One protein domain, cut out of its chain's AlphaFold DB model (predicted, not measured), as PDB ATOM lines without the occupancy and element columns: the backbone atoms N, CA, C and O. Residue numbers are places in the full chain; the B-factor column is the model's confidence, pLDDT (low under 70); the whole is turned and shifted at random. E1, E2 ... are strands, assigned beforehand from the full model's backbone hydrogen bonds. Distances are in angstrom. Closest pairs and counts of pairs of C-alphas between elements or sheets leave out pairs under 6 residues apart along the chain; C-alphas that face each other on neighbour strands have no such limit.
ATOM      1  N   THR A  47     214.301 207.299 203.131       97.69
ATOM      2  CA  THR A  47     214.441 206.024 203.847       97.69
ATOM      3  C   THR A  47     213.317 205.070 203.464       97.69
ATOM      4  O   THR A  47     212.141 205.429 203.527       97.69
ATOM      5  N   TRP A  48     213.687 203.845 203.108       97.88
ATOM      6  CA  TRP A  48     212.786 202.752 202.768       97.88
ATOM      7  C   TRP A  48     213.033 201.590 203.711       97.88
ATOM      8  O   TRP A  48     214.173 201.167 203.886       97.88
ATOM      9  N   GLU A  49     211.972 201.065 204.312       97.62
ATOM     10  CA  GLU A  49     212.080 199.978 205.284       97.62
ATOM     11  C   GLU A  49     211.075 198.873 204.999       97.62
ATOM     12  O   GLU A  49     209.947 199.135 204.569       97.62
ATOM     13  N   GLY A  50     211.461 197.640 205.306       96.12
ATOM     14  CA  GLY A  50     210.585 196.484 205.219       96.12
ATOM     15  C   GLY A  50     211.123 195.281 205.976       96.12
ATOM     16  O   GLY A  50     212.147 195.354 206.660       96.12
ATOM     17  N   THR A  51     210.409 194.173 205.839       95.81
ATOM     18  CA  THR A  51     210.756 192.889 206.443       95.81
ATOM     19  C   THR A  51     210.589 191.805 205.390       95.81
ATOM     20  O   THR A  51     209.596 191.808 204.659       95.81
ATOM     21  N   THR A  52     211.538 190.879 205.304       95.75
ATOM     22  CA  THR A  52     211.430 189.717 204.421       95.75
ATOM     23  C   THR A  52     210.222 188.854 204.812       95.75
ATOM     24  O   THR A  52     209.926 188.690 206.005       95.75
ATOM     25  N   PRO A  53     209.496 188.273 203.841       95.94
ATOM     26  CA  PRO A  53     208.367 187.403 204.145       95.94
ATOM     27  C   PRO A  53     208.779 186.195 204.990       95.94
ATOM     28  O   PRO A  53     209.740 185.500 204.676       95.94
ATOM     29  N   ALA A  54     208.020 185.905 206.050       94.75
ATOM     30  CA  ALA A  54     208.309 184.789 206.958       94.75
ATOM     31  C   ALA A  54     208.267 183.405 206.274       94.75
ATOM     32  O   ALA A  54     208.837 182.439 206.777       94.75
ATOM     33  N   SER A  55     207.589 183.310 205.129       93.19
ATOM     34  CA  SER A  55     207.480 182.106 204.300       93.19
ATOM     35  C   SER A  55     208.763 181.753 203.543       93.19
ATOM     36  O   SER A  55     208.880 180.622 203.081       93.19
ATOM     37  N   VAL A  56     209.708 182.687 203.408       93.69
ATOM     38  CA  VAL A  56     210.948 182.499 202.649       93.69
ATOM     39  C   VAL A  56     212.098 182.294 203.636       93.69
ATOM     40  O   VAL A  56     212.448 183.202 204.382       93.69
ATOM     41  N   GLN A  57     212.649 181.083 203.678       94.06
ATOM     42  CA  GLN A  57     213.733 180.669 204.581       94.06
ATOM     43  C   GLN A  57     215.073 180.614 203.821       94.06
ATOM     44  O   GLN A  57     215.035 180.449 202.602       94.06
ATOM     45  N   PRO A  58     216.236 180.738 204.495       93.69
ATOM     46  CA  PRO A  58     216.429 180.876 205.950       93.69
ATOM     47  C   PRO A  58     216.217 182.303 206.480       93.69
ATOM     48  O   PRO A  58     216.193 182.535 207.686       93.69
ATOM     49  N   PHE A  59     216.011 183.275 205.593       93.31
ATOM     50  CA  PHE A  59     216.007 184.691 205.954       93.31
ATOM     51  C   PHE A  59     214.626 185.271 206.269       93.31
ATOM     52  O   PHE A  59     214.425 186.472 206.111       93.31
ATOM     53  N   GLY A  60     213.655 184.470 206.703       93.69
ATOM     54  CA  GLY A  60     212.297 184.949 206.969       93.69
ATOM     55  C   GLY A  60     212.235 185.886 208.181       93.69
ATOM     56  O   GLY A  60     212.800 185.589 209.232       93.69
ATOM     57  N   GLY A  61     211.527 187.014 208.068       93.88
ATOM     58  CA  GLY A  61     211.345 187.962 209.176       93.88
ATOM     59  C   GLY A  61     212.523 188.913 209.436       93.88
ATOM     60  O   GLY A  61     212.513 189.635 210.434       93.88
ATOM     61  N   LYS A  62     213.519 188.944 208.551       93.50
ATOM     62  CA  LYS A  62     214.680 189.839 208.612       93.50
ATOM     63  C   LYS A  62     214.310 191.243 208.159       93.50
ATOM     64  O   LYS A  62     213.585 191.420 207.181       93.50
ATOM     65  N   LYS A  63     214.783 192.259 208.881       94.56
ATOM     66  CA  LYS A  63     214.492 193.660 208.547       94.56
ATOM     67  C   LYS A  63     215.475 194.190 207.512       94.56
ATOM     68  O   LYS A  63     216.663 193.912 207.595       94.56
ATOM     69  N   ILE A  64     214.992 195.032 206.607       95.50
ATOM     70  CA  ILE A  64     215.810 195.710 205.600       95.50
ATOM     71  C   ILE A  64     215.555 197.206 205.686       95.50
ATOM     72  O   ILE A  64     214.408 197.639 205.837       95.50
ATOM     73  N   LYS A  65     216.621 197.995 205.566       96.06
ATOM     74  CA  LYS A  65     216.539 199.443 205.384       96.06
ATOM     75  C   LYS A  65     217.457 199.880 204.257       96.06
ATOM     76  O   LYS A  65     218.632 199.528 204.246       96.06
ATOM     77  N   ILE A  66     216.931 200.705 203.364       96.19
ATOM     78  CA  ILE A  66     217.692 201.361 202.305       96.19
ATOM     79  C   ILE A  66     217.519 202.862 202.473       96.19
ATOM     80  O   ILE A  66     216.396 203.362 202.550       96.19
ATOM     81  N   VAL A  67     218.629 203.582 202.555       96.81
ATOM     82  CA  VAL A  67     218.633 205.044 202.586       96.81
ATOM     83  C   VAL A  67     219.249 205.521 201.288       96.81
ATOM     84  O   VAL A  67     220.454 205.390 201.100       96.81
ATOM     85  N   PHE A  68     218.425 206.077 200.409       96.31
ATOM     86  CA  PHE A  68     218.875 206.762 199.205       96.31
ATOM     87  C   PHE A  68     219.139 208.220 199.551       96.31
ATOM     88  O   PHE A  68     218.275 208.897 200.113       96.31
ATOM     89  N   THR A  69     220.332 208.702 199.233       95.12
ATOM     90  CA  THR A  69     220.784 210.046 199.619       95.12
ATOM     91  C   THR A  69     220.837 211.007 198.445       95.12
ATOM     92  O   THR A  69     220.548 212.189 198.629       95.12
ATOM     93  N   LYS A  70     221.181 210.518 197.252       90.19
ATOM     94  CA  LYS A  70     221.286 211.340 196.051       90.19
ATOM     95  C   LYS A  70     221.054 210.507 194.797       90.19
ATOM     96  O   LYS A  70     221.676 209.455 194.661       90.19
ATOM     97  N   GLY A  71     220.197 210.994 193.902       86.06
ATOM     98  CA  GLY A  71     220.087 210.508 192.531       86.06
ATOM     99  C   GLY A  71     221.064 211.238 191.611       86.06
ATOM    100  O   GLY A  71     221.366 212.417 191.793       86.06
ATOM    101  N   HIS A  72     221.577 210.525 190.620       84.44
ATOM    102  CA  HIS A  72     222.454 211.066 189.595       84.44
ATOM    103  C   HIS A  72     221.946 210.596 188.239       84.44
ATOM    104  O   HIS A  72     221.734 209.400 188.024       84.44
ATOM    105  N   HIS A  73     221.743 211.528 187.315       77.62
ATOM    106  CA  HIS A  73     221.343 211.209 185.950       77.62
ATOM    107  C   HIS A  73     222.560 210.807 185.108       77.62
ATOM    108  O   HIS A  73     223.487 211.598 184.955       77.62
ATOM    109  N   TYR A  74     222.551 209.598 184.536       71.94
ATOM    110  CA  TYR A  74     223.682 209.091 183.743       71.94
ATOM    111  C   TYR A  74     223.407 209.026 182.247       71.94
ATOM    112  O   TYR A  74     224.276 209.371 181.447       71.94
ATOM    113  N   GLN A  75     222.219 208.575 181.849       78.44
ATOM    114  CA  GLN A  75     221.942 208.312 180.441       78.44
ATOM    115  C   GLN A  75     220.545 208.771 180.043       78.44
ATOM    116  O   GLN A  75     219.571 208.612 180.783       78.44
ATOM    117  N   THR A  76     220.449 209.326 178.838       81.19
ATOM    118  CA  THR A  76     219.189 209.490 178.119       81.19
ATOM    119  C   THR A  76     219.332 208.872 176.744       81.19
ATOM    120  O   THR A  76     220.234 209.233 175.993       81.19
ATOM    121  N   ASP A  77     218.428 207.954 176.429       80.00
ATOM    122  CA  ASP A  77     218.280 207.371 175.101       80.00
ATOM    123  C   ASP A  77     216.866 207.654 174.578       80.00
ATOM    124  O   ASP A  77     215.949 208.022 175.322       80.00
ATOM    125  N   SER A  78     216.680 207.541 173.272       78.69
ATOM    126  CA  SER A  78     215.394 207.696 172.615       78.69
ATOM    127  C   SER A  78     215.227 206.638 171.538       78.69
ATOM    128  O   SER A  78     215.858 206.691 170.484       78.69
ATOM    129  N   VAL A  79     214.312 205.700 171.775       76.38
ATOM    130  CA  VAL A  79     214.008 204.614 170.839       76.38
ATOM    131  C   VAL A  79     212.551 204.725 170.418       76.38
ATOM    132  O   VAL A  79     211.643 204.610 171.239       76.38
ATOM    133  N   GLN A  80     212.323 204.954 169.121       79.00
ATOM    134  CA  GLN A  80     210.981 205.007 168.517       79.00
ATOM    135  C   GLN A  80     210.027 206.012 169.198       79.00
ATOM    136  O   GLN A  80     208.837 205.751 169.351       79.00
ATOM    137  N   GLY A  81     210.546 207.171 169.618       75.50
ATOM    138  CA  GLY A  81     209.752 208.214 170.281       75.50
ATOM    139  C   GLY A  81     209.476 207.965 171.767       75.50
ATOM    140  O   GLY A  81     208.794 208.778 172.389       75.50
ATOM    141  N   ASN A  82     210.012 206.887 172.341       81.56
ATOM    142  CA  ASN A  82     210.056 206.676 173.784       81.56
ATOM    143  C   ASN A  82     211.366 207.231 174.331       81.56
ATOM    144  O   ASN A  82     212.419 207.001 173.734       81.56
ATOM    145  N   VAL A  83     211.306 207.919 175.466       83.75
ATOM    146  CA  VAL A  83     212.497 208.423 176.159       83.75
ATOM    147  C   VAL A  83     212.847 207.471 177.286       83.75
ATOM    148  O   VAL A  83     212.000 207.158 178.120       83.75
ATOM    149  N   ILE A  84     214.093 207.012 177.300       86.88
ATOM    150  CA  ILE A  84     214.649 206.159 178.349       86.88
ATOM    151  C   ILE A  84     215.605 207.019 179.161       86.88
ATOM    152  O   ILE A  84     216.484 207.668 178.591       86.88
ATOM    153  N   LYS A  85     215.447 207.037 180.482       86.94
ATOM    154  CA  LYS A  85     216.403 207.661 181.397       86.94
ATOM    155  C   LYS A  85     216.862 206.651 182.435       86.94
ATOM    156  O   LYS A  85     216.035 205.920 182.977       86.94
ATOM    157  N   THR A  86     218.159 206.659 182.717       88.12
ATOM    158  CA  THR A  86     218.772 205.806 183.739       88.12
ATOM    159  C   THR A  86     219.429 206.673 184.798       88.12
ATOM    160  O   THR A  86     220.207 207.585 184.483       88.12
ATOM    161  N   TYR A  87     219.099 206.370 186.045       89.62
ATOM    162  CA  TYR A  87     219.589 207.038 187.239       89.62
ATOM    163  C   TYR A  87     220.332 206.050 188.113       89.62
ATOM    164  O   TYR A  87     219.917 204.901 188.228       89.62
ATOM    165  N   PHE A  88     221.373 206.532 188.773       91.06
ATOM    166  CA  PHE A  88     222.117 205.781 189.774       91.06
ATOM    167  C   PHE A  88     222.089 206.542 191.085       91.06
ATOM    168  O   PHE A  88     222.001 207.773 191.090       91.06
ATOM    169  N   TYR A  89     222.159 205.816 192.195       92.62
ATOM    170  CA  TYR A  89     221.994 206.417 193.510       92.62
ATOM    171  C   TYR A  89     223.202 206.209 194.409       92.62
ATOM    172  O   TYR A  89     223.909 205.211 194.307       92.62
ATOM    173  N   ASP A  90     223.381 207.150 195.330       93.44
ATOM    174  CA  ASP A  90     224.247 207.007 196.496       93.44
ATOM    175  C   ASP A  90     223.417 206.681 197.734       93.44
ATOM    176  O   ASP A  90     222.304 207.201 197.910       93.44
ATOM    177  N   GLY A  91     223.981 205.913 198.661       95.38
ATOM    178  CA  GLY A  91     223.308 205.652 199.921       95.38
ATOM    179  C   GLY A  91     223.870 204.504 200.738       95.38
ATOM    180  O   GLY A  91     225.042 204.139 200.638       95.38
ATOM    181  N   THR A  92     223.012 203.961 201.596       95.31
ATOM    182  CA  THR A  92     223.349 202.849 202.489       95.31
ATOM    183  C   THR A  92     222.268 201.788 202.472       95.31
ATOM    184  O   THR A  92     221.084 202.104 202.617       95.31
ATOM    185  N   PHE A  93     222.682 200.535 202.374       95.19
ATOM    186  CA  PHE A  93     221.849 199.368 202.607       95.19
ATOM    187  C   PHE A  93     222.152 198.813 204.000       95.19
ATOM    188  O   PHE A  93     223.302 198.781 204.434       95.19
ATOM    189  N   THR A  94     221.126 198.397 204.733       94.50
ATOM    190  CA  THR A  94     221.267 197.742 206.036       94.50
ATOM    191  C   THR A  94     220.418 196.480 206.066       94.50
ATOM    192  O   THR A  94     219.196 196.546 205.892       94.50
ATOM    193  N   TRP A  95     221.073 195.358 206.345       92.44
ATOM    194  CA  TRP A  95     220.468 194.059 206.597       92.44
ATOM    195  C   TRP A  95     220.365 193.795 208.099       92.44
ATOM    196  O   TRP A  95     221.295 194.069 208.855       92.44
ATOM    197  N   ASP A  96     219.207 193.283 208.507       85.75
ATOM    198  CA  ASP A  96     218.790 192.998 209.881       85.75
ATOM    199  C   ASP A  96     218.977 194.187 210.842       85.75
ATOM    200  O   ASP A  96     219.778 194.157 211.771       85.75
ATOM    201  N   THR A  97     218.236 195.278 210.596       72.31
ATOM    202  CA  THR A  97     218.265 196.536 211.369       72.31
ATOM    203  C   THR A  97     218.034 196.327 212.886       72.31
ATOM    204  O   THR A  97     216.909 196.390 213.396       72.31
ATOM    205  N   GLY A  98     219.120 196.068 213.627       62.91
ATOM    206  CA  GLY A  98     219.118 195.654 215.035       62.91
ATOM    207  C   GLY A  98     220.462 195.059 215.492       62.91
ATOM    208  O   GLY A  98     221.519 195.432 214.990       62.91
ATOM    209  N   SER A  99     220.444 194.154 216.476       51.69
ATOM    210  CA  SER A  99     221.639 193.423 216.928       51.69
ATOM    211  C   SER A  99     222.017 192.336 215.915       51.69
ATOM    212  O   SER A  99     221.211 191.438 215.687       51.69
ATOM    213  N   GLY A 100     223.227 192.395 215.351       67.62
ATOM    214  CA  GLY A 100     223.665 191.501 214.265       67.62
ATOM    215  C   GLY A 100     223.504 192.097 212.863       67.62
ATOM    216  O   GLY A 100     223.544 191.362 211.884       67.62
ATOM    217  N   SER A 101     223.313 193.418 212.769       84.88
ATOM    218  CA  SER A 101     223.145 194.117 211.500       84.88
ATOM    219  C   SER A 101     224.414 194.121 210.655       84.88
ATOM    220  O   SER A 101     225.495 194.416 211.170       84.88
ATOM    221  N   TRP A 102     224.245 193.954 209.351       91.81
ATOM    222  CA  TRP A 102     225.261 194.263 208.350       91.81
ATOM    223  C   TRP A 102     224.855 195.515 207.568       91.81
ATOM    224  O   TRP A 102     223.664 195.794 207.390       91.81
ATOM    225  N   SER A 103     225.828 196.295 207.105       91.62
ATOM    226  CA  SER A 103     225.558 197.466 206.274       91.62
ATOM    227  C   SER A 103     226.652 197.708 205.252       91.62
ATOM    228  O   SER A 103     227.825 197.730 205.614       91.62
ATOM    229  N   GLY A 104     226.241 198.009 204.024       90.38
ATOM    230  CA  GLY A 104     227.112 198.425 202.933       90.38
ATOM    231  C   GLY A 104     226.689 199.787 202.389       90.38
ATOM    232  O   GLY A 104     225.499 200.119 202.353       90.38
ATOM    233  N   SER A 105     227.660 200.600 201.975       91.62
ATOM    234  CA  SER A 105     227.377 201.803 201.189       91.62
ATOM    235  C   SER A 105     227.322 201.461 199.711       91.62
ATOM    236  O   SER A 105     228.132 200.668 199.252       91.62
ATOM    237  N   PHE A 106     226.448 202.127 198.966       90.81
ATOM    238  CA  PHE A 106     226.433 202.088 197.507       90.81
ATOM    239  C   PHE A 106     226.644 203.483 196.946       90.81
ATOM    240  O   PHE A 106     226.261 204.478 197.572       90.81
ATOM    241  N   LYS A 107     227.308 203.558 195.794       89.19
ATOM    242  CA  LYS A 107     227.693 204.828 195.182       89.19
ATOM    243  C   LYS A 107     227.454 204.784 193.687       89.19
ATOM    244  O   LYS A 107     227.927 203.881 193.004       89.19
ATOM    245  N   ALA A 108     226.827 205.823 193.162       85.44
ATOM    246  CA  ALA A 108     226.642 206.023 191.736       85.44
ATOM    247  C   ALA A 108     227.986 206.103 190.996       85.44
ATOM    248  O   ALA A 108     228.105 205.636 189.865       85.44
ATOM    249  N   SER A 109     229.031 206.635 191.643       77.50
ATOM    250  CA  SER A 109     230.388 206.694 191.080       77.50
ATOM    251  C   SER A 109     230.990 205.329 190.752       77.50
ATOM    252  O   SER A 109     231.970 205.288 190.016       77.50
ATOM    253  N   ASN A 110     230.442 204.240 191.299       71.31
ATOM    254  CA  ASN A 110     230.898 202.894 190.979       71.31
ATOM    255  C   ASN A 110     230.459 202.474 189.568       71.31
ATOM    256  O   ASN A 110     231.035 201.558 189.017       71.31
ATOM    257  N   TYR A 111     229.521 203.164 188.915       68.50
ATOM    258  CA  TYR A 111     229.174 202.896 187.518       68.50
ATOM    259  C   TYR A 111     230.224 203.441 186.518       68.50
ATOM    260  O   TYR A 111     230.709 204.562 186.703       68.50
ATOM    261  N   PRO A 112     230.523 202.747 185.394       63.09
ATOM    262  CA  PRO A 112     230.067 201.412 184.988       63.09
ATOM    263  C   PRO A 112     230.961 200.293 185.531       63.09
ATOM    264  O   PRO A 112     230.907 199.174 185.019       63.09
ATOM    265  N   ASP A 113     231.844 200.615 186.476       58.69
ATOM    266  CA  ASP A 113     232.761 199.657 187.069       58.69
ATOM    267  C   ASP A 113     231.913 198.526 187.677       58.69
ATOM    268  O   ASP A 113     231.039 198.784 188.505       58.69
ATOM    269  N   PRO A 114     232.080 197.266 187.248       51.41
ATOM    270  CA  PRO A 114     231.221 196.155 187.661       51.41
ATOM    271  C   PRO A 114     231.393 195.764 189.139       51.41
ATOM    272  O   PRO A 114     230.979 194.677 189.539       51.41
ATOM    273  N   GLY A 115     232.020 196.621 189.947       55.38
ATOM    274  CA  GLY A 115     232.058 196.475 191.386       55.38
ATOM    275  C   GLY A 115     230.635 196.454 191.929       55.38
ATOM    276  O   GLY A 115     229.801 197.299 191.589       55.38
ATOM    277  N   MET A 116     230.357 195.462 192.771       69.31
ATOM    278  CA  MET A 116     229.142 195.423 193.577       69.31
ATOM    279  C   MET A 116     228.938 196.766 194.299       69.31
ATOM    280  O   MET A 116     229.859 197.572 194.434       69.31
ATOM    281  N   ASN A 117     227.728 197.005 194.792       85.62
ATOM    282  CA  ASN A 117     227.313 198.244 195.455       85.62
ATOM    283  C   ASN A 117     226.861 199.365 194.515       85.62
ATOM    284  O   ASN A 117     227.225 200.534 194.684       85.62
ATOM    285  N   THR A 118     225.999 198.998 193.567       85.50
ATOM    286  CA  THR A 118     225.314 199.919 192.658       85.50
ATOM    287  C   THR A 118     223.801 199.694 192.733       85.50
ATOM    288  O   THR A 118     223.331 198.559 192.816       85.50
ATOM    289  N   ILE A 119     223.033 200.786 192.713       89.75
ATOM    290  CA  ILE A 119     221.580 200.744 192.528       89.75
ATOM    291  C   ILE A 119     221.225 201.644 191.356       89.75
ATOM    292  O   ILE A 119     221.581 202.828 191.359       89.75
ATOM    293  N   ASP A 120     220.496 201.089 190.396       90.56
ATOM    294  CA  ASP A 120     220.024 201.797 189.220       90.56
ATOM    295  C   ASP A 120     218.501 201.761 189.106       90.56
ATOM    296  O   ASP A 120     217.828 200.805 189.490       90.56
ATOM    297  N   TRP A 121     217.949 202.853 188.585       92.19
ATOM    298  CA  TRP A 121     216.553 202.958 188.190       92.19
ATOM    299  C   TRP A 121     216.489 203.403 186.738       92.19
ATOM    300  O   TRP A 121     216.953 204.489 186.377       92.19
ATOM    301  N   GLN A 122     215.849 202.580 185.917       90.94
ATOM    302  CA  GLN A 122     215.520 202.909 184.545       90.94
ATOM    303  C   GLN A 122     214.038 203.272 184.432       90.94
ATOM    304  O   GLN A 122     213.151 202.522 184.848       90.94
ATOM    305  N   SER A 123     213.769 204.406 183.791       89.31
ATOM    306  CA  SER A 123     212.427 204.848 183.428       89.31
ATOM    307  C   SER A 123     212.302 204.970 181.917       89.31
ATOM    308  O   SER A 123     213.056 205.705 181.281       89.31
ATOM    309  N   THR A 124     211.326 204.272 181.345       90.31
ATOM    310  CA  THR A 124     210.956 204.387 179.933       90.31
ATOM    311  C   THR A 124     209.607 205.084 179.830       90.31
ATOM    312  O   THR A 124     208.581 204.513 180.203       90.31
ATOM    313  N   HIS A 125     209.589 206.305 179.295       86.12
ATOM    314  CA  HIS A 125     208.360 207.029 178.987       86.12
ATOM    315  C   HIS A 125     207.804 206.588 177.630       86.12
ATOM    316  O   HIS A 125     208.428 206.795 176.588       86.12
ATOM    317  N   MET A 126     206.618 205.982 177.653       85.12
ATOM    318  CA  MET A 126     205.891 205.524 176.475       85.12
ATOM    319  C   MET A 126     204.936 206.617 175.992       85.12
ATOM    320  O   MET A 126     203.771 206.662 176.397       85.12
ATOM    321  N   THR A 127     205.414 207.483 175.098       79.50
ATOM    322  CA  THR A 127     204.714 208.708 174.664       79.50
ATOM    323  C   THR A 127     203.286 208.447 174.170       79.50
ATOM    324  O   THR A 127     202.351 209.132 174.576       79.50
ATOM    325  N   LEU A 128     203.078 207.413 173.341       80.19
ATOM    326  CA  LEU A 128     201.750 207.086 172.794       80.19
ATOM    327  C   LEU A 128     200.759 206.597 173.858       80.19
ATOM    328  O   LEU A 128     199.562 206.853 173.749       80.19
ATOM    329  N   ALA A 129     201.252 205.889 174.876       81.00
ATOM    330  CA  ALA A 129     200.431 205.346 175.952       81.00
ATOM    331  C   ALA A 129     200.258 206.330 177.120       81.00
ATOM    332  O   ALA A 129     199.419 206.094 177.986       81.00
ATOM    333  N   LYS A 130     201.034 207.425 177.146       81.00
ATOM    334  CA  LYS A 130     201.119 208.373 178.270       81.00
ATOM    335  C   LYS A 130     201.384 207.659 179.604       81.00
ATOM    336  O   LYS A 130     200.801 207.988 180.635       81.00
ATOM    337  N   THR A 131     202.262 206.658 179.572       86.31
ATOM    338  CA  THR A 131     202.673 205.857 180.732       86.31
ATOM    339  C   THR A 131     204.191 205.833 180.858       86.31
ATOM    340  O   THR A 131     204.920 206.077 179.897       86.31
ATOM    341  N   THR A 132     204.683 205.514 182.049       87.06
ATOM    342  CA  THR A 132     206.074 205.100 182.268       87.06
ATOM    343  C   THR A 132     206.129 203.644 182.670       87.06
ATOM    344  O   THR A 132     205.316 203.202 183.483       87.06
ATOM    345  N   MET A 133     207.125 202.935 182.152       91.81
ATOM    346  CA  MET A 133     207.582 201.659 182.681       91.81
ATOM    347  C   MET A 133     208.859 201.900 183.480       91.81
ATOM    348  O   MET A 133     209.789 202.528 182.978       91.81
ATOM    349  N   ASN A 134     208.889 201.411 184.712       92.25
ATOM    350  CA  ASN A 134     209.997 201.609 185.636       92.25
ATOM    351  C   ASN A 134     210.560 200.255 186.056       92.25
ATOM    352  O   ASN A 134     209.794 199.338 186.361       92.25
ATOM    353  N   ILE A 135     211.882 200.146 186.057       94.00
ATOM    354  CA  ILE A 135     212.624 198.982 186.540       94.00
ATOM    355  C   ILE A 135     213.723 199.511 187.450       94.00
ATOM    356  O   ILE A 135     214.327 200.539 187.148       94.00
ATOM    357  N   MET A 136     213.947 198.846 188.573       93.88
ATOM    358  CA  MET A 136     215.049 199.156 189.475       93.88
ATOM    359  C   MET A 136     215.797 197.871 189.794       93.88
ATOM    360  O   MET A 136     215.160 196.847 190.036       93.88
ATOM    361  N   SER A 137     217.119 197.962 189.841       93.56
ATOM    362  CA  SER A 137     218.015 196.865 190.179       93.56
ATOM    363  C   SER A 137     218.945 197.305 191.306       93.56
ATOM    364  O   SER A 137     219.507 198.396 191.299       93.56
ATOM    365  N   ILE A 138     219.045 196.469 192.333       93.25
ATOM    366  CA  ILE A 138     219.849 196.647 193.538       93.25
ATOM    367  C   ILE A 138     220.885 195.534 193.533       93.25
ATOM    368  O   ILE A 138     220.520 194.358 193.557       93.25
ATOM    369  N   ARG A 139     222.164 195.900 193.484       92.56
ATOM    370  CA  ARG A 139     223.292 194.966 193.538       92.56
ATOM    371  C   ARG A 139     224.226 195.424 194.641       92.56
ATOM    372  O   ARG A 139     224.976 196.384 194.465       92.56
ATOM    373  N   ILE A 140     224.135 194.788 195.800       91.75
ATOM    374  CA  ILE A 140     224.851 195.177 197.019       91.75
ATOM    375  C   ILE A 140     225.566 193.945 197.559       91.75
ATOM    376  O   ILE A 140     224.965 192.884 197.640       91.75
ATOM    377  N   GLY A 141     226.813 194.079 197.982       89.62
ATOM    378  CA  GLY A 141     227.532 193.001 198.647       89.62
ATOM    379  C   GLY A 141     228.867 193.470 199.201       89.62
ATOM    380  O   GLY A 141     229.240 194.636 199.043       89.62
ATOM    381  N   ASP A 142     229.586 192.582 199.874       88.06
ATOM    382  CA  ASP A 142     230.904 192.939 200.397       88.06
ATOM    383  C   ASP A 142     231.888 193.219 199.243       88.06
ATOM    384  O   ASP A 142     231.949 192.480 198.258       88.06
ATOM    385  N   GLU A 143     232.654 194.311 199.358       80.38
ATOM    386  CA  GLU A 143     233.690 194.682 198.375       80.38
ATOM    387  C   GLU A 143     234.862 193.685 198.384       80.38
ATOM    388  O   GLU A 143     235.519 193.470 197.365       80.38
ATOM    389  N   GLU A 144     235.096 193.054 199.536       83.69
ATOM    390  CA  GLU A 144     236.076 191.995 199.748       83.69
ATOM    391  C   GLU A 144     235.353 190.725 200.210       83.69
ATOM    392  O   GLU A 144     234.382 190.796 200.960       83.69
ATOM    393  N   GLN A 145     235.827 189.546 199.798       79.69
ATOM    394  CA  GLN A 145     235.267 188.280 200.277       79.69
ATOM    395  C   GLN A 145     235.704 188.030 201.731       79.69
ATOM    396  O   GLN A 145     236.703 187.359 201.995       79.69
ATOM    397  N   THR A 146     234.987 188.639 202.674       85.62
ATOM    398  CA  THR A 146     235.156 188.474 204.125       85.62
ATOM    399  C   THR A 146     234.175 187.444 204.669       85.62
ATOM    400  O   THR A 146     233.129 187.254 204.079       85.62
ATOM    401  N   ASP A 147     234.489 186.789 205.790       87.62
ATOM    402  CA  ASP A 147     233.569 185.873 206.482       87.62
ATOM    403  C   ASP A 147     232.849 186.611 207.636       87.62
ATOM    404  O   ASP A 147     233.537 187.108 208.539       87.62
ATOM    405  N   PRO A 148     231.503 186.708 207.651       91.12
ATOM    406  CA  PRO A 148     230.579 186.244 206.615       91.12
ATOM    407  C   PRO A 148     230.560 187.153 205.375       91.12
ATOM    408  O   PRO A 148     230.732 188.368 205.503       91.12
ATOM    409  N   TRP A 149     230.322 186.560 204.199       92.19
ATOM    410  CA  TRP A 149     230.211 187.266 202.915       92.19
ATOM    411  C   TRP A 149     228.745 187.467 202.556       92.19
ATOM    412  O   TRP A 149     227.959 186.530 202.669       92.19
ATOM    413  N   HIS A 150     228.380 188.660 202.097       93.12
ATOM    414  CA  HIS A 150     227.008 189.033 201.776       93.12
ATOM    415  C   HIS A 150     226.864 189.435 200.310       93.12
ATOM    416  O   HIS A 150     227.664 190.212 199.779       93.12
ATOM    417  N   SER A 151     225.772 188.986 199.696       93.31
ATOM    418  CA  SER A 151     225.350 189.381 198.357       93.31
ATOM    419  C   SER A 151     223.829 189.519 198.292       93.31
ATOM    420  O   SER A 151     223.075 188.649 198.731       93.31
ATOM    421  N   PHE A 152     223.379 190.650 197.763       94.62
ATOM    422  CA  PHE A 152     221.984 191.019 197.581       94.62
ATOM    423  C   PHE A 152     221.783 191.427 196.120       94.62
ATOM    424  O   PHE A 152     222.235 192.498 195.696       94.62
ATOM    425  N   ASP A 153     221.073 190.587 195.372       95.12
ATOM    426  CA  ASP A 153     220.668 190.824 193.989       95.12
ATOM    427  C   ASP A 153     219.140 190.933 193.964       95.12
ATOM    428  O   ASP A 153     218.418 189.938 193.982       95.12
ATOM    429  N   LEU A 154     218.633 192.167 194.032       95.81
ATOM    430  CA  LEU A 154     217.203 192.442 194.156       95.81
ATOM    431  C   LEU A 154     216.726 193.363 193.040       95.81
ATOM    432  O   LEU A 154     217.382 194.340 192.699       95.81
ATOM    433  N   ASP A 155     215.534 193.108 192.526       96.44
ATOM    434  CA  ASP A 155     214.921 193.847 191.433       96.44
ATOM    435  C   ASP A 155     213.495 194.280 191.782       96.44
ATOM    436  O   ASP A 155     212.800 193.660 192.590       96.44
ATOM    437  N   TRP A 156     213.035 195.345 191.130       96.25
ATOM    438  CA  TRP A 156     211.653 195.814 191.154       96.25
ATOM    439  C   TRP A 156     211.164 196.130 189.743       96.25
ATOM    440  O   TRP A 156     211.839 196.811 188.971       96.25
ATOM    441  N   GLY A 157     209.929 195.724 189.448       92.75
ATOM    442  CA  GLY A 157     209.255 195.995 188.183       92.75
ATOM    443  C   GLY A 157     209.162 194.770 187.258       92.75
ATOM    444  O   GLY A 157     209.383 193.651 187.702       92.75
ATOM    445  N   PRO A 158     208.760 194.944 185.986       93.31
ATOM    446  CA  PRO A 158     208.369 196.205 185.362       93.31
ATOM    447  C   PRO A 158     207.135 196.818 186.039       93.31
ATOM    448  O   PRO A 158     206.072 196.206 186.113       93.31
ATOM    449  N   PHE A 159     207.267 198.054 186.521       92.81
ATOM    450  CA  PHE A 159     206.172 198.814 187.117       92.81
ATOM    451  C   PHE A 159     205.641 199.835 186.111       92.81
ATOM    452  O   PHE A 159     206.296 200.836 185.808       92.81
ATOM    453  N   VAL A 160     204.446 199.571 185.581       92.44
ATOM    454  CA  VAL A 160     203.781 200.446 184.609       92.44
ATOM    455  C   VAL A 160     202.814 201.379 185.327       92.44
ATOM    456  O   VAL A 160     201.961 200.933 186.090       92.44
ATOM    457  N   SER A 161     202.924 202.679 185.065       89.81
ATOM    458  CA  SER A 161     202.083 203.695 185.700       89.81
ATOM    459  C   SER A 161     201.795 204.871 184.775       89.81
ATOM    460  O   SER A 161     202.657 205.303 184.013       89.81
ATOM    461  N   SER A 162     200.580 205.410 184.876       88.06
ATOM    462  CA  SER A 162     200.178 206.721 184.342       88.06
ATOM    463  C   SER A 162     200.079 207.799 185.435       88.06
ATOM    464  O   SER A 162     199.709 208.937 185.156       88.06
ATOM    465  N   SER A 163     200.376 207.455 186.694       87.69
ATOM    466  CA  SER A 163     200.308 208.377 187.831       87.69
ATOM    467  C   SER A 163     201.503 209.320 187.853       87.69
ATOM    468  O   SER A 163     202.637 208.864 187.972       87.69
ATOM    469  N   THR A 164     201.234 210.627 187.905       82.44
ATOM    470  CA  THR A 164     202.233 211.689 188.137       82.44
ATOM    471  C   THR A 164     202.853 211.669 189.532       82.44
ATOM    472  O   THR A 164     203.799 212.401 189.798       82.44
ATOM    473  N   LYS A 165     202.330 210.844 190.444       87.12
ATOM    474  CA  LYS A 165     202.899 210.642 191.779       87.12
ATOM    475  C   LYS A 165     203.677 209.324 191.830       87.12
ATOM    476  O   LYS A 165     203.104 208.308 191.411       87.12
ATOM    477  N   PRO A 166     204.916 209.321 192.359       90.88
ATOM    478  CA  PRO A 166     205.679 208.098 192.571       90.88
ATOM    479  C   PRO A 166     205.022 207.210 193.637       90.88
ATOM    480  O   PRO A 166     204.297 207.716 194.502       90.88
ATOM    481  N   PRO A 167     205.248 205.885 193.594       93.75
ATOM    482  CA  PRO A 167     204.744 204.981 194.612       93.75
ATOM    483  C   PRO A 167     205.453 205.227 195.949       93.75
ATOM    484  O   PRO A 167     206.620 205.607 196.003       93.75
ATOM    485  N   THR A 168     204.753 204.956 197.048       95.62
ATOM    486  CA  THR A 168     205.329 204.975 198.404       95.62
ATOM    487  C   THR A 168     205.782 203.589 198.865       95.62
ATOM    488  O   THR A 168     206.223 203.427 200.002       95.62
ATOM    489  N   THR A 169     205.638 202.578 198.005       96.50
ATOM    490  CA  THR A 169     206.034 201.192 198.262       96.50
ATOM    491  C   THR A 169     206.700 200.586 197.037       96.50
ATOM    492  O   THR A 169     206.241 200.819 195.920       96.50
ATOM    493  N   ILE A 170     207.709 199.755 197.262       96.56
ATOM    494  CA  ILE A 170     208.367 198.924 196.245       96.56
ATOM    495  C   ILE A 170     208.340 197.466 196.708       96.56
ATOM    496  O   ILE A 170     208.353 197.196 197.911       96.56
ATOM    497  N   GLU A 171     208.252 196.536 195.763       96.88
ATOM    498  CA  GLU A 171     208.158 195.093 196.026       96.88
ATOM    499  C   GLU A 171     209.316 194.385 195.329       96.88
ATOM    500  O   GLU A 171     209.323 194.254 194.109       96.88
ATOM    501  N   LEU A 172     210.316 193.987 196.107       97.31
ATOM    502  CA  LEU A 172     211.554 193.426 195.591       97.31
ATOM    503  C   LEU A 172     211.452 191.908 195.434       97.31
ATOM    504  O   LEU A 172     210.970 191.214 196.334       97.31
ATOM    505  N   TYR A 173     211.945 191.406 194.310       97.25
ATOM    506  CA  TYR A 173     212.194 189.990 194.035       97.25
ATOM    507  C   TYR A 173     213.678 189.800 193.694       97.25
ATOM    508  O   TYR A 173     214.365 190.784 193.448       97.25
ATOM    509  N   GLY A 174     214.181 188.569 193.684       96.75
ATOM    510  CA  GLY A 174     215.600 188.279 193.435       96.75
ATOM    511  C   GLY A 174     216.153 187.293 194.453       96.75
ATOM    512  O   GLY A 174     215.399 186.448 194.941       96.75
ATOM    513  N   ASP A 175     217.429 187.401 194.793       95.81
ATOM    514  CA  ASP A 175     218.074 186.515 195.755       95.81
ATOM    515  C   ASP A 175     218.970 187.241 196.762       95.81
ATOM    516  O   ASP A 175     219.416 188.378 196.584       95.81
ATOM    517  N   ILE A 176     219.125 186.574 197.901       95.69
ATOM    518  CA  ILE A 176     220.008 186.973 198.989       95.69
ATOM    519  C   ILE A 176     220.869 185.768 199.321       95.69
ATOM    520  O   ILE A 176     220.349 184.661 199.501       95.69
ATOM    521  N   GLU A 177     222.166 186.005 199.438       95.31
ATOM    522  CA  GLU A 177     223.189 185.011 199.727       95.31
ATOM    523  C   GLU A 177     224.068 185.507 200.878       95.31
ATOM    524  O   GLU A 177     224.533 186.649 200.877       95.31
ATOM    525  N   ILE A 178     224.267 184.649 201.880       93.94
ATOM    526  CA  ILE A 178     225.201 184.877 202.983       93.94
ATOM    527  C   ILE A 178     226.060 183.622 203.147       93.94
ATOM    528  O   ILE A 178     225.539 182.545 203.427       93.94
ATOM    529  N   GLU A 179     227.372 183.749 202.979       93.25
ATOM    530  CA  GLU A 179     228.328 182.659 203.188       93.25
ATOM    531  C   GLU A 179     229.007 182.830 204.550       93.25
ATOM    532  O   GLU A 179     229.579 183.881 204.820       93.25
ATOM    533  N   THR A 180     228.949 181.817 205.419       92.62
ATOM    534  CA  THR A 180     229.619 181.823 206.733       92.62
ATOM    535  C   THR A 180     230.493 180.587 206.885       92.62
ATOM    536  O   THR A 180     230.000 179.463 206.802       92.62
ATOM    537  N   GLY A 181     231.792 180.762 207.125       90.50
ATOM    538  CA  GLY A 181     232.728 179.647 207.310       90.50
ATOM    539  C   GLY A 181     232.778 178.655 206.137       90.50
ATOM    540  O   GLY A 181     233.086 177.484 206.354       90.50
ATOM    541  N   GLY A 182     232.459 179.106 204.918       89.81
ATOM    542  CA  GLY A 182     232.379 178.278 203.708       89.81
ATOM    543  C   GLY A 182     231.014 177.628 203.443       89.81
ATOM    544  O   GLY A 182     230.858 176.939 202.436       89.81
ATOM    545  N   GLU A 183     230.030 177.820 204.323       93.94
ATOM    546  CA  GLU A 183     228.657 177.341 204.140       93.94
ATOM    547  C   GLU A 183     227.772 178.467 203.592       93.94
ATOM    548  O   GLU A 183     227.719 179.554 204.168       93.94
ATOM    549  N   LEU A 184     227.061 178.202 202.491       94.75
ATOM    550  CA  LEU A 184     226.194 179.175 201.824       94.75
ATOM    551  C   LEU A 184     224.738 179.039 202.286       94.75
ATOM    552  O   LEU A 184     224.073 178.037 202.009       94.75
ATOM    553  N   GLU A 185     224.211 180.092 202.901       95.50
ATOM    554  CA  GLU A 185     222.780 180.297 203.096       95.50
ATOM    555  C   GLU A 185     222.222 181.161 201.959       95.50
ATOM    556  O   GLU A 185     222.683 182.277 201.724       95.50
ATOM    557  N   ARG A 186     221.199 180.664 201.257       96.25
ATOM    558  CA  ARG A 186     220.551 181.369 200.143       96.25
ATOM    559  C   ARG A 186     219.037 181.361 200.297       96.25
ATOM    560  O   ARG A 186     218.459 180.343 200.679       96.25
ATOM    561  N   ALA A 187     218.397 182.469 199.933       96.69
ATOM    562  CA  ALA A 187     216.953 182.535 199.746       96.69
ATOM    563  C   ALA A 187     216.590 183.224 198.429       96.69
ATOM    564  O   ALA A 187     217.054 184.329 198.157       96.69
ATOM    565  N   ASP A 188     215.691 182.600 197.667       96.56
ATOM    566  CA  ASP A 188     215.110 183.188 196.463       96.56
ATOM    567  C   ASP A 188     213.726 183.782 196.776       96.56
ATOM    568  O   ASP A 188     212.844 183.128 197.343       96.56
ATOM    569  N   TYR A 189     213.516 185.023 196.356       96.12
ATOM    570  CA  TYR A 189     212.274 185.774 196.476       96.12
ATOM    571  C   TYR A 189     211.639 185.877 195.085       96.12
ATOM    572  O   TYR A 189     211.939 186.816 194.352       96.12
ATOM    573  N   PRO A 190     210.775 184.935 194.665       94.06
ATOM    574  CA  PRO A 190     210.151 185.005 193.347       94.06
ATOM    575  C   PRO A 190     209.165 186.186 193.254       94.06
ATOM    576  O   PRO A 190     208.627 186.612 194.285       94.06
ATOM    577  N   PRO A 191     208.856 186.672 192.034       92.50
ATOM    578  CA  PRO A 191     207.912 187.767 191.803       92.50
ATOM    579  C   PRO A 191     206.457 187.314 192.032       92.50
ATOM    580  O   PRO A 191     205.677 187.114 191.101       92.50
ATOM    581  N   SER A 192     206.094 187.097 193.297       91.69
ATOM    582  CA  SER A 192     204.768 186.683 193.757       91.69
ATOM    583  C   SER A 192     204.374 187.450 195.021       91.69
ATOM    584  O   SER A 192     205.200 187.769 195.875       91.69
ATOM    585  N   THR A 193     203.082 187.759 195.152       77.75
ATOM    586  CA  THR A 193     202.532 188.726 196.122       77.75
ATOM    587  C   THR A 193     202.842 188.396 197.590       77.75
ATOM    588  O   THR A 193     202.839 189.289 198.428       77.75
ATOM    589  N   ASN A 194     203.142 187.133 197.910       87.00
ATOM    590  CA  ASN A 194     203.430 186.678 199.279       87.00
ATOM    591  C   ASN A 194     204.904 186.323 199.522       87.00
ATOM    592  O   ASN A 194     205.246 185.830 200.598       87.00
ATOM    593  N   THR A 195     205.759 186.518 198.521       92.88
ATOM    594  CA  THR A 195     207.188 186.194 198.586       92.88
ATOM    595  C   THR A 195     208.068 187.394 198.300       92.88
ATOM    596  O   THR A 195     209.231 187.342 198.652       92.88
ATOM    597  N   MET A 196     207.554 188.477 197.720       96.50
ATOM    598  CA  MET A 196     208.347 189.688 197.511       96.50
ATOM    599  C   MET A 196     208.586 190.458 198.811       96.50
ATOM    600  O   MET A 196     207.731 190.529 199.700       96.50
ATOM    601  N   ILE A 197     209.751 191.090 198.902       97.00
ATOM    602  CA  ILE A 197     210.116 191.961 200.012       97.00
ATOM    603  C   ILE A 197     209.485 193.328 199.769       97.00
ATOM    604  O   ILE A 197     209.884 194.071 198.875       97.00
ATOM    605  N   LYS A 198     208.507 193.696 200.591       97.38
ATOM    606  CA  LYS A 198     207.860 195.003 200.493       97.38
ATOM    607  C   LYS A 198     208.604 196.043 201.321       97.38
ATOM    608  O   LYS A 198     208.619 195.948 202.548       97.38
ATOM    609  N   LEU A 199     209.140 197.071 200.667       97.69
ATOM    610  CA  LEU A 199     209.670 198.258 201.337       97.69
ATOM    611  C   LEU A 199     208.663 199.406 201.258       97.69
ATOM    612  O   LEU A 199     207.988 199.597 200.247       97.69
ATOM    613  N   THR A 200     208.568 200.185 202.331       98.19
ATOM    614  CA  THR A 200     207.717 201.377 202.425       98.19
ATOM    615  C   THR A 200     208.573 202.596 202.729       98.19
ATOM    616  O   THR A 200     209.426 202.543 203.620       98.19
ATOM    617  N   LYS A 201     208.321 203.692 202.013       97.19
ATOM    618  CA  LYS A 201     208.973 204.981 202.249       97.19
ATOM    619  C   LYS A 201     208.516 205.576 203.590       97.19
ATOM    620  O   LYS A 201     207.322 205.530 203.896       97.19
ATOM    621  N   LYS A 202     209.454 206.082 204.390       94.69
ATOM    622  CA  LYS A 202     209.204 206.733 205.689       94.69
ATOM    623  C   LYS A 202     209.108 208.247 205.580       94.69
ATOM    624  O   LYS A 202     209.793 208.817 204.702       94.69
TER     625      LYS A 202
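Overview. This is residues 47 to 202 of the 202 residues of an uncharacterized protein of Saprospirales bacterium (UniProt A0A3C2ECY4). The domain is a closed, drawn-out barrel of eight antiparallel strands, its ring running E1, E2, E3, E5, E6, E7, E8, E10 and back to E1. Two further strands widen the wall outside the ring: E4 pairs onto E3 and E9 onto E8, while the short E1 and E10 close the ring side by side. The long axis runs from the turn between E5 and E6 at one end to the turn of the E8 and E9 hairpin at the other. The printed part has 156 residues, with ten named strands, E1 to E10 in chain order, and no named helix; its class is all strand. It is compact, with a radius of gyration of the C-alphas of 16.3 A, and elongated, spanning 53 by 34 by 25 A.

Along the chain. E1, residues 47 to 51, begins with C-alpha 47 at (214.441, 206.024, 203.847). E2, residues 63 to 79, is 39.3 A long and bends by 77 degrees at residue 70. E3, residues 82 to 95, is 36.7 A long and bends by 69 degrees at residue 91. E4 is residues 102 to 106, and E5 is residues 118 to 126, 25.9 A long. E6, residues 131 to 141, measures 33.2 A, and E7, residues 149 to 161, 36.8 A. E8, residues 169 to 180, is 31.7 A long and bends by 62 degrees at residue 174. E9 is residues 183 to 189, 20.0 A long. E10, residues 197 to 201, ends with C-alpha 201 at (208.973, 204.981, 202.249).

Arrangement. E1 and E2 form a hairpin, with N 48 and O 66 2.8 A apart. In the hairpin E2 and E3, N 69 and O 90 are 2.8 A apart. E2 lies on one side of E3; on the other side are E5, beside residues 82 to 89, and E4, beside residues 90 to 95. Within hydrogen-bond range are N 123 and O 85 across the neighbours E5 and E3, at 2.8 A, and N 93 and O 104 across the hairpin E3 and E4, at 2.8 A. The hairpins E5 and E6, E6 and E7, and E7 and E8 have N 122 and O 135 at 2.8 A, N 138 and O 154 at 2.7 A, and N 155 and O 173 at 2.8 A. E7 lies on one side of E8; on the other are E10, with N 172 and O 197 at 2.8 A, and E9, with N 185 and O 178 at 2.8 A. E10 and E1 are antiparallel at 149 degrees, with N 200 and O 49 at 2.8 A. E1 and E6 are apart. E1 to E4 form one meander, each strand the antiparallel neighbour of the one before, and E5 to E9 another.

Size, cuts and confidence. The C-alphas farthest apart, those of Leu 128 and Gly 181, are 53.9 A apart. The first and last printed C-alphas, 47 and 202, are 5.6 A apart. The printed part has no cut; the links E1 to E2 and E4 to E5 are long, 11 residues each. The mean pLDDT of the printed part is 88.8, with residues 98 to 100 and 111 to 116 under 70.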